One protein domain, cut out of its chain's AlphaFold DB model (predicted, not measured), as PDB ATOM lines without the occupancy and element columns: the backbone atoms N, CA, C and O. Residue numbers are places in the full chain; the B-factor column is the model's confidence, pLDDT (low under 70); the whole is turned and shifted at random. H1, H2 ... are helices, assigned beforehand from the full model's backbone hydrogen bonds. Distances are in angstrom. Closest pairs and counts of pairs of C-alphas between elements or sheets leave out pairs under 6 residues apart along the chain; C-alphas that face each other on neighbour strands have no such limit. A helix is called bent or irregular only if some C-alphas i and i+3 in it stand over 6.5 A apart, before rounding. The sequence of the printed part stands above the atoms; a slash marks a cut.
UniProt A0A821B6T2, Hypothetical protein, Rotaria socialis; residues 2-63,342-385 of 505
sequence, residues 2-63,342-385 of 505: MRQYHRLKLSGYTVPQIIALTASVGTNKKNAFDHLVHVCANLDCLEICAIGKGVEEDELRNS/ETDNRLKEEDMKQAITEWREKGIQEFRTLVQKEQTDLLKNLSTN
ATOM      1  N   MET A   2     190.317 173.015 248.066       89.00
ATOM      2  CA  MET A   2     191.249 173.449 246.999       89.00
ATOM      3  C   MET A   2     192.743 173.256 247.303       89.00
ATOM      4  O   MET A   2     193.513 172.896 246.426       89.00
ATOM      5  N   ARG A   3     193.178 173.380 248.564       84.69
ATOM      6  CA  ARG A   3     194.566 173.031 248.935       84.69
ATOM      7  C   ARG A   3     194.918 171.563 248.648       84.69
ATOM      8  O   ARG A   3     196.044 171.268 248.272       84.69
ATOM      9  N   GLN A   4     193.975 170.643 248.856       84.62
ATOM     10  CA  GLN A   4     194.166 169.221 248.560       84.62
ATOM     11  C   GLN A   4     194.136 168.971 247.053       84.62
ATOM     12  O   GLN A   4     194.985 168.240 246.559       84.62
ATOM     13  N   TYR A   5     193.222 169.631 246.337       90.56
ATOM     14  CA  TYR A   5     193.192 169.647 244.873       90.56
ATOM     15  C   TYR A   5     194.562 170.029 244.294       90.56
ATOM     16  O   TYR A   5     195.146 169.273 243.524       90.56
ATOM     17  N   HIS A   6     195.133 171.141 244.761       87.94
ATOM     18  CA  HIS A   6     196.442 171.634 244.328       87.94
ATOM     19  C   HIS A   6     197.586 170.660 244.631       87.94
ATOM     20  O   HIS A   6     198.478 170.480 243.807       87.94
ATOM     21  N   ARG A   7     197.550 169.973 245.782       85.25
ATOM     22  CA  ARG A   7     198.526 168.916 246.110       85.25
ATOM     23  C   ARG A   7     198.428 167.722 245.165       85.25
ATOM     24  O   ARG A   7     199.454 167.242 244.707       85.25
ATOM     25  N   LEU A   8     197.216 167.259 244.864       87.50
ATOM     26  CA  LEU A   8     197.005 166.158 243.921       87.50
ATOM     27  C   LEU A   8     197.487 166.539 242.516       87.50
ATOM     28  O   LEU A   8     198.213 165.762 241.900       87.50
ATOM     29  N   LYS A   9     197.172 167.762 242.072       85.81
ATOM     30  CA  LYS A   9     197.641 168.321 240.797       85.81
ATOM     31  C   LYS A   9     199.172 168.354 240.720       85.81
ATOM     32  O   LYS A   9     199.740 167.919 239.725       85.81
ATOM     33  N   LEU A  10     199.850 168.801 241.785       84.00
ATOM     34  CA  LEU A  10     201.319 168.785 241.882       84.00
ATOM     35  C   LEU A  10     201.915 167.379 241.829       84.00
ATOM     36  O   LEU A  10     202.969 167.177 241.238       84.00
ATOM     37  N   SER A  11     201.261 166.416 242.472       85.00
ATOM     38  CA  SER A  11     201.704 165.023 242.498       85.00
ATOM     39  C   SER A  11     201.387 164.259 241.204       85.00
ATOM     40  O   SER A  11     201.573 163.047 241.167       85.00
ATOM     41  N   GLY A  12     200.918 164.943 240.152       87.06
ATOM     42  CA  GLY A  12     200.650 164.356 238.838       87.06
ATOM     43  C   GLY A  12     199.348 163.558 238.751       87.06
ATOM     44  O   GLY A  12     199.127 162.869 237.758       87.06
ATOM     45  N   TYR A  13     198.481 163.636 239.764       90.19
ATOM     46  CA  TYR A  13     197.178 162.978 239.717       90.19
ATOM     47  C   TYR A  13     196.206 163.751 238.828       90.19
ATOM     48  O   TYR A  13     196.213 164.984 238.782       90.19
ATOM     49  N   THR A  14     195.303 163.018 238.181       92.06
ATOM     50  CA  THR A  14     194.134 163.604 237.526       92.06
ATOM     51  C   THR A  14     193.239 164.259 238.576       92.06
ATOM     52  O   THR A  14     192.876 163.641 239.577       92.06
ATOM     53  N   VAL A  15     192.883 165.519 238.345       92.25
ATOM     54  CA  VAL A  15     192.029 166.317 239.231       92.25
ATOM     55  C   VAL A  15     190.733 166.703 238.509       92.25
ATOM     56  O   VAL A  15     190.728 166.775 237.279       92.25
ATOM     57  N   PRO A  16     189.616 166.900 239.233       93.75
ATOM     58  CA  PRO A  16     188.335 167.238 238.613       93.75
ATOM     59  C   PRO A  16     188.359 168.622 237.951       93.75
ATOM     60  O   PRO A  16     189.112 169.499 238.356       93.75
ATOM     61  N   GLN A  17     187.484 168.861 236.976       93.19
ATOM     62  CA  GLN A  17     187.261 170.218 236.474       93.19
ATOM     63  C   GLN A  17     186.605 171.086 237.560       93.19
ATOM     64  O   GLN A  17     185.698 170.630 238.259       93.19
ATOM     65  N   ILE A  18     187.038 172.344 237.682       93.69
ATOM     66  CA  ILE A  18     186.462 173.317 238.614       93.69
ATOM     67  C   ILE A  18     185.667 174.369 237.842       93.69
ATOM     68  O   ILE A  18     186.193 175.028 236.948       93.69
ATOM     69  N   ILE A  19     184.403 174.541 238.227       93.25
ATOM     70  CA  ILE A  19     183.549 175.648 237.796       93.25
ATOM     71  C   ILE A  19     183.148 176.415 239.055       93.25
ATOM     72  O   ILE A  19     182.595 175.834 239.989       93.25
ATOM     73  N   ALA A  20     183.451 177.710 239.085       91.12
ATOM     74  CA  ALA A  20     183.144 178.588 240.205       91.12
ATOM     75  C   ALA A  20     182.060 179.594 239.809       91.12
ATOM     76  O   ALA A  20     182.160 180.243 238.771       91.12
ATOM     77  N   LEU A  21     181.035 179.731 240.652       90.00
ATOM     78  CA  LEU A  21     179.918 180.652 240.448       90.00
ATOM     79  C   LEU A  21     179.897 181.666 241.588       90.00
ATOM     80  O   LEU A  21     179.902 181.286 242.758       90.00
ATOM     81  N   THR A  22     179.872 182.956 241.256       87.12
ATOM     82  CA  THR A  22     179.737 184.028 242.245       87.12
ATOM     83  C   THR A  22     179.078 185.264 241.641       87.12
ATOM     84  O   THR A  22     179.235 185.542 240.456       87.12
ATOM     85  N   ALA A  23     178.366 186.024 242.475       79.94
ATOM     86  CA  ALA A  23     177.876 187.355 242.128       79.94
ATOM     87  C   ALA A  23     178.939 188.453 242.342       79.94
ATOM     88  O   ALA A  23     178.832 189.526 241.760       79.94
ATOM     89  N   SER A  24     179.950 188.209 243.189       82.81
ATOM     90  CA  SER A  24     181.061 189.138 243.448       82.81
ATOM     91  C   SER A  24     182.286 188.404 244.009       82.81
ATOM     92  O   SER A  24     182.157 187.466 244.795       82.81
ATOM     93  N   VAL A  25     183.487 188.828 243.609       83.50
ATOM     94  CA  VAL A  25     184.764 188.209 244.020       83.50
ATOM     95  C   VAL A  25     185.375 188.889 245.265       83.50
ATOM     96  O   VAL A  25     186.195 188.285 245.965       83.50
ATOM     97  N   GLY A  26     184.933 190.114 245.585       85.62
ATOM     98  CA  GLY A  26     185.430 190.937 246.703       85.62
ATOM     99  C   GLY A  26     186.836 191.514 246.496       85.62
ATOM    100  O   GLY A  26     187.457 191.252 245.477       85.62
ATOM    101  N   THR A  27     187.366 192.301 247.436       84.94
ATOM    102  CA  THR A  27     188.621 193.076 247.230       84.94
ATOM    103  C   THR A  27     189.611 192.990 248.400       84.94
ATOM    104  O   THR A  27     190.089 193.990 248.927       84.94
ATOM    105  N   ASN A  28     189.959 191.777 248.840       76.31
ATOM    106  CA  ASN A  28     190.744 191.593 250.075       76.31
ATOM    107  C   ASN A  28     192.275 191.778 249.937       76.31
ATOM    108  O   ASN A  28     192.974 191.700 250.950       76.31
ATOM    109  N   LYS A  29     192.828 191.994 248.733       74.94
ATOM    110  CA  LYS A  29     194.259 192.319 248.524       74.94
ATOM    111  C   LYS A  29     194.489 193.823 248.316       74.94
ATOM    112  O   LYS A  29     193.553 194.607 248.305       74.94
ATOM    113  N   LYS A  30     195.766 194.220 248.173       72.69
ATOM    114  CA  LYS A  30     196.210 195.615 247.986       72.69
ATOM    115  C   LYS A  30     195.480 196.347 246.851       72.69
ATOM    116  O   LYS A  30     195.267 197.545 246.977       72.69
ATOM    117  N   ASN A  31     195.122 195.645 245.779       86.00
ATOM    118  CA  ASN A  31     194.233 196.126 244.724       86.00
ATOM    119  C   ASN A  31     193.170 195.043 244.413       86.00
ATOM    120  O   ASN A  31     193.310 193.868 244.781       86.00
ATOM    121  N   ALA A  32     192.097 195.443 243.731       88.94
ATOM    122  CA  ALA A  32     191.013 194.544 243.341       88.94
ATOM    123  C   ALA A  32     191.442 193.520 242.271       88.94
ATOM    124  O   ALA A  32     191.027 192.361 242.328       88.94
ATOM    125  N   PHE A  33     192.309 193.917 241.334       90.75
ATOM    126  CA  PHE A  33     192.769 193.051 240.247       90.75
ATOM    127  C   PHE A  33     193.668 191.901 240.731       90.75
ATOM    128  O   PHE A  33     193.412 190.746 240.400       90.75
ATOM    129  N   ASP A  34     194.654 192.154 241.596       90.81
ATOM    130  CA  ASP A  34     195.491 191.086 242.162       90.81
ATOM    131  C   ASP A  34     194.657 190.158 243.052       90.81
ATOM    132  O   ASP A  34     194.974 188.977 243.190       90.81
ATOM    133  N   HIS A  35     193.593 190.668 243.687       91.69
ATOM    134  CA  HIS A  35     192.647 189.815 244.409       91.69
ATOM    135  C   HIS A  35     191.879 188.896 243.452       91.69
ATOM    136  O   HIS A  35     191.743 187.706 243.735       91.69
ATOM    137  N   LEU A  36     191.425 189.413 242.308       91.50
ATOM    138  CA  LEU A  36     190.773 188.623 241.263       91.50
ATOM    139  C   LEU A  36     191.693 187.501 240.752       91.50
ATOM    140  O   LEU A  36     191.281 186.338 240.730       91.50
ATOM    141  N   VAL A  37     192.951 187.827 240.427       92.75
ATOM    142  CA  VAL A  37     193.978 186.847 240.023       92.75
ATOM    143  C   VAL A  37     194.199 185.815 241.132       92.75
ATOM    144  O   VAL A  37     194.203 184.614 240.861       92.75
ATOM    145  N   HIS A  38     194.276 186.253 242.391       92.44
ATOM    146  CA  HIS A  38     194.467 185.369 243.539       92.44
ATOM    147  C   HIS A  38     193.335 184.360 243.728       92.44
ATOM    148  O   HIS A  38     193.581 183.179 243.986       92.44
ATOM    149  N   VAL A  39     192.081 184.808 243.631       92.38
ATOM    150  CA  VAL A  39     190.917 183.923 243.757       92.38
ATOM    151  C   VAL A  39     190.902 182.907 242.617       92.38
ATOM    152  O   VAL A  39     190.735 181.713 242.872       92.38
ATOM    153  N   CYS A  40     191.170 183.351 241.389       93.06
ATOM    154  CA  CYS A  40     191.275 182.477 240.222       93.06
ATOM    155  C   CYS A  40     192.404 181.447 240.378       93.06
ATOM    156  O   CYS A  40     192.195 180.256 240.145       93.06
ATOM    157  N   ALA A  41     193.566 181.862 240.888       93.06
ATOM    158  CA  ALA A  41     194.685 180.972 241.182       93.06
ATOM    159  C   ALA A  41     194.314 179.909 242.228       93.06
ATOM    160  O   ALA A  41     194.569 178.719 242.024       93.06
ATOM    161  N   ASN A  42     193.648 180.314 243.313       92.69
ATOM    162  CA  ASN A  42     193.173 179.402 244.354       92.69
ATOM    163  C   ASN A  42     192.160 178.375 243.831       92.69
ATOM    164  O   ASN A  42     192.189 177.226 244.277       92.69
ATOM    165  N   LEU A  43     191.271 178.780 242.921       94.06
ATOM    166  CA  LEU A  43     190.218 177.932 242.357       94.06
ATOM    167  C   LEU A  43     190.656 177.138 241.122       94.06
ATOM    168  O   LEU A  43     189.910 176.286 240.662       94.06
ATOM    169  N   ASP A  44     191.866 177.375 240.622       91.94
ATOM    170  CA  ASP A  44     192.334 176.812 239.355       91.94
ATOM    171  C   ASP A  44     191.501 177.229 238.135       91.94
ATOM    172  O   ASP A  44     191.367 176.491 237.162       91.94
ATOM    173  N   CYS A  45     190.957 178.446 238.182       92.44
ATOM    174  CA  CYS A  45     190.194 179.041 237.094       92.44
ATOM    175  C   CYS A  45     191.119 179.896 236.224       92.44
ATOM    176  O   CYS A  45     191.577 180.955 236.641       92.44
ATOM    177  N   LEU A  46     191.395 179.440 235.004       89.00
ATOM    178  CA  LEU A  46     192.216 180.167 234.026       89.00
ATOM    179  C   LEU A  46     191.412 181.174 233.193       89.00
ATOM    180  O   LEU A  46     191.983 181.956 232.434       89.00
ATOM    181  N   GLU A  47     190.091 181.137 233.322       87.62
ATOM    182  CA  GLU A  47     189.155 181.951 232.564       87.62
ATOM    183  C   GLU A  47     188.050 182.448 233.485       87.62
ATOM    184  O   GLU A  47     187.621 181.742 234.400       87.62
ATOM    185  N   ILE A  48     187.587 183.666 233.217       88.56
ATOM    186  CA  ILE A  48     186.407 184.247 233.847       88.56
ATOM    187  C   ILE A  48     185.361 184.398 232.749       88.56
ATOM    188  O   ILE A  48     185.645 184.927 231.677       88.56
ATOM    189  N   CYS A  49     184.144 183.942 233.022       86.25
ATOM    190  CA  CYS A  49     182.991 184.218 232.181       86.25
ATOM    191  C   CYS A  49     182.135 185.267 232.894       86.25
ATOM    192  O   CYS A  49     181.616 185.017 233.981       86.25
ATOM    193  N   ALA A  50     182.033 186.456 232.307       82.62
ATOM    194  CA  ALA A  50     181.203 187.542 232.807       82.62
ATOM    195  C   ALA A  50     180.506 188.208 231.622       82.62
ATOM    196  O   ALA A  50     181.165 188.496 230.622       82.62
ATOM    197  N   ILE A  51     179.208 188.482 231.764       77.06
ATOM    198  CA  ILE A  51     178.347 189.015 230.698       77.06
ATOM    199  C   ILE A  51     178.961 190.282 230.089       77.06
ATOM    200  O   ILE A  51     179.299 191.230 230.811       77.06
ATOM    201  N   GLY A  52     179.188 190.249 228.773       65.44
ATOM    202  CA  GLY A  52     179.844 191.311 228.009       65.44
ATOM    203  C   GLY A  52     178.949 192.534 227.795       65.44
ATOM    204  O   GLY A  52     177.766 192.504 228.110       65.44
ATOM    205  N   LYS A  53     179.512 193.622 227.250       61.44
ATOM    206  CA  LYS A  53     178.710 194.776 226.801       61.44
ATOM    207  C   LYS A  53     177.914 194.388 225.549       61.44
ATOM    208  O   LYS A  53     178.479 193.755 224.658       61.44
ATOM    209  N   GLY A  54     176.659 194.827 225.444       66.69
ATOM    210  CA  GLY A  54     175.814 194.633 224.257       66.69
ATOM    211  C   GLY A  54     174.567 193.791 224.538       66.69
ATOM    212  O   GLY A  54     173.969 193.912 225.599       66.69
ATOM    213  N   VAL A  55     174.183 192.933 223.588       65.06
ATOM    214  CA  VAL A  55     172.895 192.205 223.602       65.06
ATOM    215  C   VAL A  55     172.710 191.347 224.859       65.06
ATOM    216  O   VAL A  55     171.639 191.357 225.454       65.06
ATOM    217  N   GLU A  56     173.762 190.664 225.317       71.94
ATOM    218  CA  GLU A  56     173.713 189.833 226.530       71.94
ATOM    219  C   GLU A  56     173.472 190.664 227.806       71.94
ATOM    220  O   GLU A  56     172.832 190.201 228.750       71.94
ATOM    221  N   GLU A  57     173.963 191.909 227.843       73.44
ATOM    222  CA  GLU A  57     173.725 192.833 228.955       73.44
ATOM    223  C   GLU A  57     172.267 193.298 228.973       73.44
ATOM    224  O   GLU A  57     171.653 193.359 230.038       73.44
ATOM    225  N   ASP A  58     171.698 193.582 227.803       72.44
ATOM    226  CA  ASP A  58     170.296 193.977 227.670       72.44
ATOM    227  C   ASP A  58     169.351 192.815 228.014       72.44
ATOM    228  O   ASP A  58     168.375 193.003 228.743       72.44
ATOM    229  N   GLU A  59     169.664 191.589 227.583       78.00
ATOM    230  CA  GLU A  59     168.927 190.381 227.977       78.00
ATOM    231  C   GLU A  59     168.997 190.129 229.490       78.00
ATOM    232  O   GLU A  59     167.977 189.823 230.120       78.00
ATOM    233  N   LEU A  60     170.167 190.317 230.111       78.81
ATOM    234  CA  LEU A  60     170.308 190.216 231.563       78.81
ATOM    235  C   LEU A  60     169.480 191.284 232.285       78.81
ATOM    236  O   LEU A  60     168.783 190.976 233.252       78.81
ATOM    237  N   ARG A  61     169.532 192.537 231.823       73.38
ATOM    238  CA  ARG A  61     168.757 193.649 232.399       73.38
ATOM    239  C   ARG A  61     167.250 193.426 232.281       73.38
ATOM    240  O   ARG A  61     166.514 193.825 233.174       73.38
ATOM    241  N   ASN A  62     166.800 192.762 231.217       75.75
ATOM    242  CA  ASN A  62     165.389 192.432 231.013       75.75
ATOM    243  C   ASN A  62     164.930 191.208 231.820       75.75
ATOM    244  O   ASN A  62     163.756 191.112 232.175       75.75
ATOM    245  N   SER A  63     165.833 190.270 232.113       74.50
ATOM    246  CA  SER A  63     165.529 189.040 232.861       74.50
ATOM    247  C   SER A  63     165.764 189.160 234.369       74.50
ATOM    248  O   SER A  63     165.232 188.358 235.139       74.50
ATOM    249  N   GLU A 342     180.056 201.051 255.080       93.94
ATOM    250  CA  GLU A 342     179.219 200.964 253.883       93.94
ATOM    251  C   GLU A 342     179.768 201.845 252.757       93.94
ATOM    252  O   GLU A 342     179.754 201.433 251.599       93.94
ATOM    253  N   THR A 343     180.275 203.033 253.090       93.19
ATOM    254  CA  THR A 343     180.925 203.917 252.115       93.19
ATOM    255  C   THR A 343     182.151 203.225 251.512       93.19
ATOM    256  O   THR A 343     182.273 203.151 250.290       93.19
ATOM    257  N   ASP A 344     182.990 202.614 252.351       93.00
ATOM    258  CA  ASP A 344     184.151 201.832 251.915       93.00
ATOM    259  C   ASP A 344     183.741 200.619 251.064       93.00
ATOM    260  O   ASP A 344     184.375 200.323 250.054       93.00
ATOM    261  N   ASN A 345     182.668 199.915 251.435       92.56
ATOM    262  CA  ASN A 345     182.156 198.772 250.674       92.56
ATOM    263  C   ASN A 345     181.677 199.182 249.273       92.56
ATOM    264  O   ASN A 345     181.885 198.431 248.322       92.56
ATOM    265  N   ARG A 346     181.069 200.367 249.126       91.69
ATOM    266  CA  ARG A 346     180.665 200.903 247.816       91.69
ATOM    267  C   ARG A 346     181.871 201.261 246.954       91.69
ATOM    268  O   ARG A 346     181.869 200.934 245.774       91.69
ATOM    269  N   LEU A 347     182.912 201.854 247.542       91.94
ATOM    270  CA  LEU A 347     184.175 202.111 246.836       91.94
ATOM    271  C   LEU A 347     184.816 200.803 246.356       91.94
ATOM    272  O   LEU A 347     185.169 200.678 245.191       91.94
ATOM    273  N   LYS A 348     184.858 199.781 247.217       91.38
ATOM    274  CA  LYS A 348     185.354 198.444 246.864       91.38
ATOM    275  C   LYS A 348     184.561 197.766 245.746       91.38
ATOM    276  O   LYS A 348     185.132 197.004 244.968       91.38
ATOM    277  N   GLU A 349     183.249 197.991 245.676       89.25
ATOM    278  CA  GLU A 349     182.422 197.491 244.574       89.25
ATOM    279  C   GLU A 349     182.815 198.157 243.245       89.25
ATOM    280  O   GLU A 349     182.923 197.467 242.230       89.25
ATOM    281  N   GLU A 350     183.086 199.465 243.250       89.44
ATOM    282  CA  GLU A 350     183.591 200.181 242.072       89.44
ATOM    283  C   GLU A 350     185.000 199.719 241.676       89.44
ATOM    284  O   GLU A 350     185.234 199.426 240.502       89.44
ATOM    285  N   ASP A 351     185.903 199.522 242.641       91.19
ATOM    286  CA  ASP A 351     187.240 198.967 242.388       91.19
ATOM    287  C   ASP A 351     187.157 197.585 241.716       91.19
ATOM    288  O   ASP A 351     187.931 197.264 240.813       91.19
ATOM    289  N   MET A 352     186.194 196.750 242.124       90.12
ATOM    290  CA  MET A 352     185.957 195.448 241.497       90.12
ATOM    291  C   MET A 352     185.434 195.587 240.061       90.12
ATOM    292  O   MET A 352     185.890 194.868 239.173       90.12
ATOM    293  N   LYS A 353     184.515 196.523 239.791       87.38
ATOM    294  CA  LYS A 353     184.048 196.802 238.416       87.38
ATOM    295  C   LYS A 353     185.198 197.271 237.523       87.38
ATOM    296  O   LYS A 353     185.291 196.852 236.364       87.38
ATOM    297  N   GLN A 354     186.098 198.086 238.067       89.31
ATOM    298  CA  GLN A 354     187.309 198.504 237.373       89.31
ATOM    299  C   GLN A 354     188.240 197.314 237.107       89.31
ATOM    300  O   GLN A 354     188.680 197.149 235.974       89.31
ATOM    301  N   ALA A 355     188.461 196.430 238.084       90.12
ATOM    302  CA  ALA A 355     189.281 195.228 237.903       90.12
ATOM    303  C   ALA A 355     188.729 194.279 236.822       90.12
ATOM    304  O   ALA A 355     189.495 193.707 236.049       90.12
ATOM    305  N   ILE A 356     187.404 194.129 236.721       87.81
ATOM    306  CA  ILE A 356     186.773 193.354 235.638       87.81
ATOM    307  C   ILE A 356     186.974 194.035 234.277       87.81
ATOM    308  O   ILE A 356     187.149 193.353 233.268       87.81
ATOM    309  N   THR A 357     186.977 195.368 234.231       88.12
ATOM    310  CA  THR A 357     187.269 196.119 233.001       88.12
ATOM    311  C   THR A 357     188.732 195.944 232.591       88.12
ATOM    312  O   THR A 357     188.997 195.574 231.451       88.12
ATOM    313  N   GLU A 358     189.666 196.081 233.533       89.88
ATOM    314  CA  GLU A 358     191.097 195.838 233.318       89.88
ATOM    315  C   GLU A 358     191.364 194.402 232.834       89.88
ATOM    316  O   GLU A 358     192.133 194.185 231.899       89.88
ATOM    317  N   TRP A 359     190.688 193.407 233.419       89.19
ATOM    318  CA  TRP A 359     190.766 192.012 232.973       89.19
ATOM    319  C   TRP A 359     190.364 191.847 231.504       89.19
ATOM    320  O   TRP A 359     191.046 191.143 230.756       89.19
ATOM    321  N   ARG A 360     189.288 192.518 231.077       86.12
ATOM    322  CA  ARG A 360     188.837 192.489 229.678       86.12
ATOM    323  C   ARG A 360     189.864 193.121 228.743       86.12
ATOM    324  O   ARG A 360     190.103 192.575 227.671       86.12
ATOM    325  N   GLU A 361     190.473 194.232 229.148       89.00
ATOM    326  CA  GLU A 361     191.463 194.965 228.347       89.00
ATOM    327  C   GLU A 361     192.780 194.196 228.177       89.00
ATOM    328  O   GLU A 361     193.321 194.147 227.074       89.00
ATOM    329  N   LYS A 362     193.268 193.541 229.237       87.75
ATOM    330  CA  LYS A 362     194.479 192.696 229.200       87.75
ATOM    331  C   LYS A 362     194.324 191.451 228.324       87.75
ATOM    332  O   LYS A 362     195.304 190.883 227.838       87.75
ATOM    333  N   GLY A 363     193.088 191.007 228.119       86.88
ATOM    334  CA  GLY A 363     192.778 189.827 227.329       86.88
ATOM    335  C   GLY A 363     193.149 188.510 228.020       86.88
ATOM    336  O   GLY A 363     193.852 188.438 229.032       86.88
ATOM    337  N   ILE A 364     192.645 187.416 227.448       87.25
ATOM    338  CA  ILE A 364     192.656 186.100 228.096       87.25
ATOM    339  C   ILE A 364     194.071 185.548 228.330       87.25
ATOM    340  O   ILE A 364     194.323 184.895 229.340       87.25
ATOM    341  N   GLN A 365     195.011 185.821 227.423       90.31
ATOM    342  CA  GLN A 365     196.340 185.209 227.459       90.31
ATOM    343  C   GLN A 365     197.249 185.830 228.530       90.31
ATOM    344  O   GLN A 365     197.945 185.102 229.247       90.31
ATOM    345  N   GLU A 366     197.224 187.158 228.675       92.25
ATOM    346  CA  GLU A 366     197.959 187.845 229.742       92.25
ATOM    347  C   GLU A 366     197.408 187.423 231.109       92.25
ATOM    348  O   GLU A 366     198.170 187.021 231.989       92.25
ATOM    349  N   PHE A 367     196.079 187.396 231.255       91.00
ATOM    350  CA  PHE A 367     195.432 186.975 232.493       91.00
ATOM    351  C   PHE A 367     195.808 185.544 232.904       91.00
ATOM    352  O   PHE A 367     196.207 185.318 234.047       91.00
ATOM    353  N   ARG A 368     195.771 184.583 231.968       93.50
ATOM    354  CA  ARG A 368     196.214 183.198 232.221       93.50
ATOM    355  C   ARG A 368     197.640 183.138 232.755       93.50
ATOM    356  O   ARG A 368     197.908 182.396 233.698       93.50
ATOM    357  N   THR A 369     198.538 183.934 232.180       93.81
ATOM    358  CA  THR A 369     199.947 183.983 232.585       93.81
ATOM    359  C   THR A 369     200.091 184.477 234.028       93.81
ATOM    360  O   THR A 369     200.846 183.898 234.811       93.81
ATOM    361  N   LEU A 370     199.330 185.506 234.413       92.94
ATOM    362  CA  LEU A 370     199.316 186.032 235.782       92.94
ATOM    363  C   LEU A 370     198.772 185.009 236.786       92.94
ATOM    364  O   LEU A 370     199.407 184.769 237.815       92.94
ATOM    365  N   VAL A 371     197.653 184.354 236.460       92.69
ATOM    366  CA  VAL A 371     197.058 183.309 237.308       92.69
ATOM    367  C   VAL A 371     198.032 182.147 237.500       92.69
ATOM    368  O   VAL A 371     198.268 181.728 238.630       92.69
ATOM    369  N   GLN A 372     198.657 181.653 236.429       92.19
ATOM    370  CA  GLN A 372     199.626 180.552 236.500       92.19
ATOM    371  C   GLN A 372     200.873 180.911 237.318       92.19
ATOM    372  O   GLN A 372     201.385 180.082 238.080       92.19
ATOM    373  N   LYS A 373     201.361 182.150 237.196       92.81
ATOM    374  CA  LYS A 373     202.470 182.651 238.015       92.81
ATOM    375  C   LYS A 373     202.100 182.620 239.499       92.81
ATOM    376  O   LYS A 373     202.839 182.055 240.301       92.81
ATOM    377  N   GLU A 374     200.933 183.152 239.851       91.62
ATOM    378  CA  GLU A 374     200.469 183.169 241.236       91.62
ATOM    379  C   GLU A 374     200.185 181.761 241.785       91.62
ATOM    380  O   GLU A 374     200.527 181.458 242.930       91.62
ATOM    381  N   GLN A 375     199.640 180.862 240.962       88.81
ATOM    382  CA  GLN A 375     199.508 179.448 241.311       88.81
ATOM    383  C   GLN A 375     200.858 178.824 241.632       88.81
ATOM    384  O   GLN A 375     200.996 178.154 242.649       88.81
ATOM    385  N   THR A 376     201.874 179.067 240.806       87.00
ATOM    386  CA  THR A 376     203.220 178.528 241.032       87.00
ATOM    387  C   THR A 376     203.764 178.958 242.396       87.00
ATOM    388  O   THR A 376     204.317 178.137 243.130       87.00
ATOM    389  N   ASP A 377     203.557 180.215 242.781       86.81
ATOM    390  CA  ASP A 377     203.984 180.729 244.083       86.81
ATOM    391  C   ASP A 377     203.162 180.141 245.245       86.81
ATOM    392  O   ASP A 377     203.720 179.768 246.283       86.81
ATOM    393  N   LEU A 378     201.848 179.965 245.067       84.69
ATOM    394  CA  LEU A 378     200.981 179.271 246.026       84.69
ATOM    395  C   LEU A 378     201.438 177.820 246.260       84.69
ATOM    396  O   LEU A 378     201.508 177.355 247.400       84.69
ATOM    397  N   LEU A 379     201.779 177.119 245.182       81.06
ATOM    398  CA  LEU A 379     202.233 175.733 245.195       81.06
ATOM    399  C   LEU A 379     203.613 175.592 245.852       81.06
ATOM    400  O   LEU A 379     203.790 174.712 246.692       81.06
ATOM    401  N   LYS A 380     204.561 176.495 245.571       82.75
ATOM    402  CA  LYS A 380     205.855 176.542 246.279       82.75
ATOM    403  C   LYS A 380     205.658 176.678 247.789       82.75
ATOM    404  O   LYS A 380     206.262 175.930 248.553       82.75
ATOM    405  N   ASN A 381     204.765 177.572 248.216       80.38
ATOM    406  CA  ASN A 381     204.451 177.777 249.631       80.38
ATOM    407  C   ASN A 381     203.794 176.556 250.297       80.38
ATOM    408  O   ASN A 381     203.969 176.349 251.498       80.38
ATOM    409  N   LEU A 382     203.034 175.753 249.544       73.00
ATOM    410  CA  LEU A 382     202.437 174.500 250.026       73.00
ATOM    411  C   LEU A 382     203.459 173.368 250.172       73.00
ATOM    412  O   LEU A 382     203.244 172.476 250.991       73.00
ATOM    413  N   SER A 383     204.536 173.396 249.386       67.12
ATOM    414  CA  SER A 383     205.632 172.425 249.456       67.12
ATOM    415  C   SER A 383     206.632 172.753 250.569       67.12
ATOM    416  O   SER A 383     207.163 171.840 251.194       67.12
ATOM    417  N   THR A 384     206.878 174.039 250.847       66.44
ATOM    418  CA  THR A 384     207.801 174.489 251.909       66.44
ATOM    419  C   THR A 384     207.168 174.453 253.297       66.44
ATOM    420  O   THR A 384     207.807 174.044 254.265       66.44
ATOM    421  N   ASN A 385     205.895 174.832 253.407       58.06
ATOM    422  CA  ASN A 385     205.134 174.687 254.637       58.06
ATOM    423  C   ASN A 385     204.475 173.307 254.622       58.06
ATOM    424  O   ASN A 385     203.401 173.137 254.039       58.06
TER     425      ASN A 385
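What this domain is: This is residues 2 to 63 and 342 to 385 of the 505 residues of the protein "Hypothetical protein" of Rotaria socialis (UniProt A0A821B6T2). One long helix, H4, is sharply bent into a V of two arms, H4a and H4b, and the shorter helix H2 lies across the inside of the V like a crossbar, its first residues on H4a and its later ones on H4b. H1 packs crosswise on H4b near that arm's last residues, while H3, at the other end of the longest axis, touches no helix, and residues 53 to 58 stick out. The printed part has 106 residues with four named helices, H1, H2, H3 and H4 in that order along the chain, and no named strand; the class is all helix. The whole is only just loose, close to compact, with a radius of gyration of the C-alphas of 15.7 A, and its outline is elongated, spanning 46 by 30 by 24 A.

How they stand to each other: By its hydrogen bonds residues 342 to 384 were assigned as one helix, H4, but it is bent, with C-alphas 361 and 364 8.9 A apart. Its arms are H4a, residues 342 to 361, and H4b, residues 364 to 384; residues 362 and 363 belong to neither. The arms run opposite ways at a steep tilt of 65 degrees and are close but not clearly touching, their closest C-alphas being those of Trp 359 and Phe 367, 6.9 A apart. H2, residues 32 to 43, touches both arms. With residues 32 to 36 alone it touches H4a, about perpendicular at 73 degrees; the closest C-alphas are those of Phe 33 and Ala 355, 4.7 A apart. With residues 37 to 42 alone it touches H4b, the same way at a steep tilt of 63 degrees; the closest C-alphas are those of Ala 41 and Gln 375, 5.1 A apart. H1, residues 2 to 10, touches H4b, which takes part with residues 379 to 382 alone; their lines are about perpendicular at 89 degrees, and the closest C-alphas, those of His 6 and Leu 379, are 7.1 A apart. H1 and H2 only just touch, with 3 pairs of C-alphas within 8 A, the closest being those of Met 2 and Leu 43, 6.5 A apart. The helix packing is mostly crossed, with 0 of 4 touching pairs at a shallow tilt. H3, residues 55 to 63, is apart from H1, H2, H4a and H4b. In H1, H2, H3, H4a and H4b every O i to N i+4 pair is within hydrogen-bond range.

Where its parts are: H4a begins at C-alpha 342 (179.219, 200.964, 253.883) and is 28.9 A from first to last C-alpha. H4b, 30.5 A long by the same measure, ends at C-alpha 384 (207.801, 174.489, 251.909). H2 runs 16.7 A from Ala 32 to Leu 43. H1, from Met 2 to Leu 10, and H3, from Val 55 to Ser 63, are each 12.2 A long; C-alpha 2 is at (191.249, 173.449, 246.999).

The domain as a whole: The two C-alphas farthest apart are those of Asn 62 and Thr 384, 50.6 A. Residues 64 to 341 are cut out, and C-alphas 63 and 342 are 27.8 A apart across the cut. The link from H1 to H2, residues 11 to 31, is long with 21 residues, and the link from H2 to H3 is long with 11. The mean pLDDT of the printed part is 85.8; residues 52 to 55 and 383 to 385 are under 70.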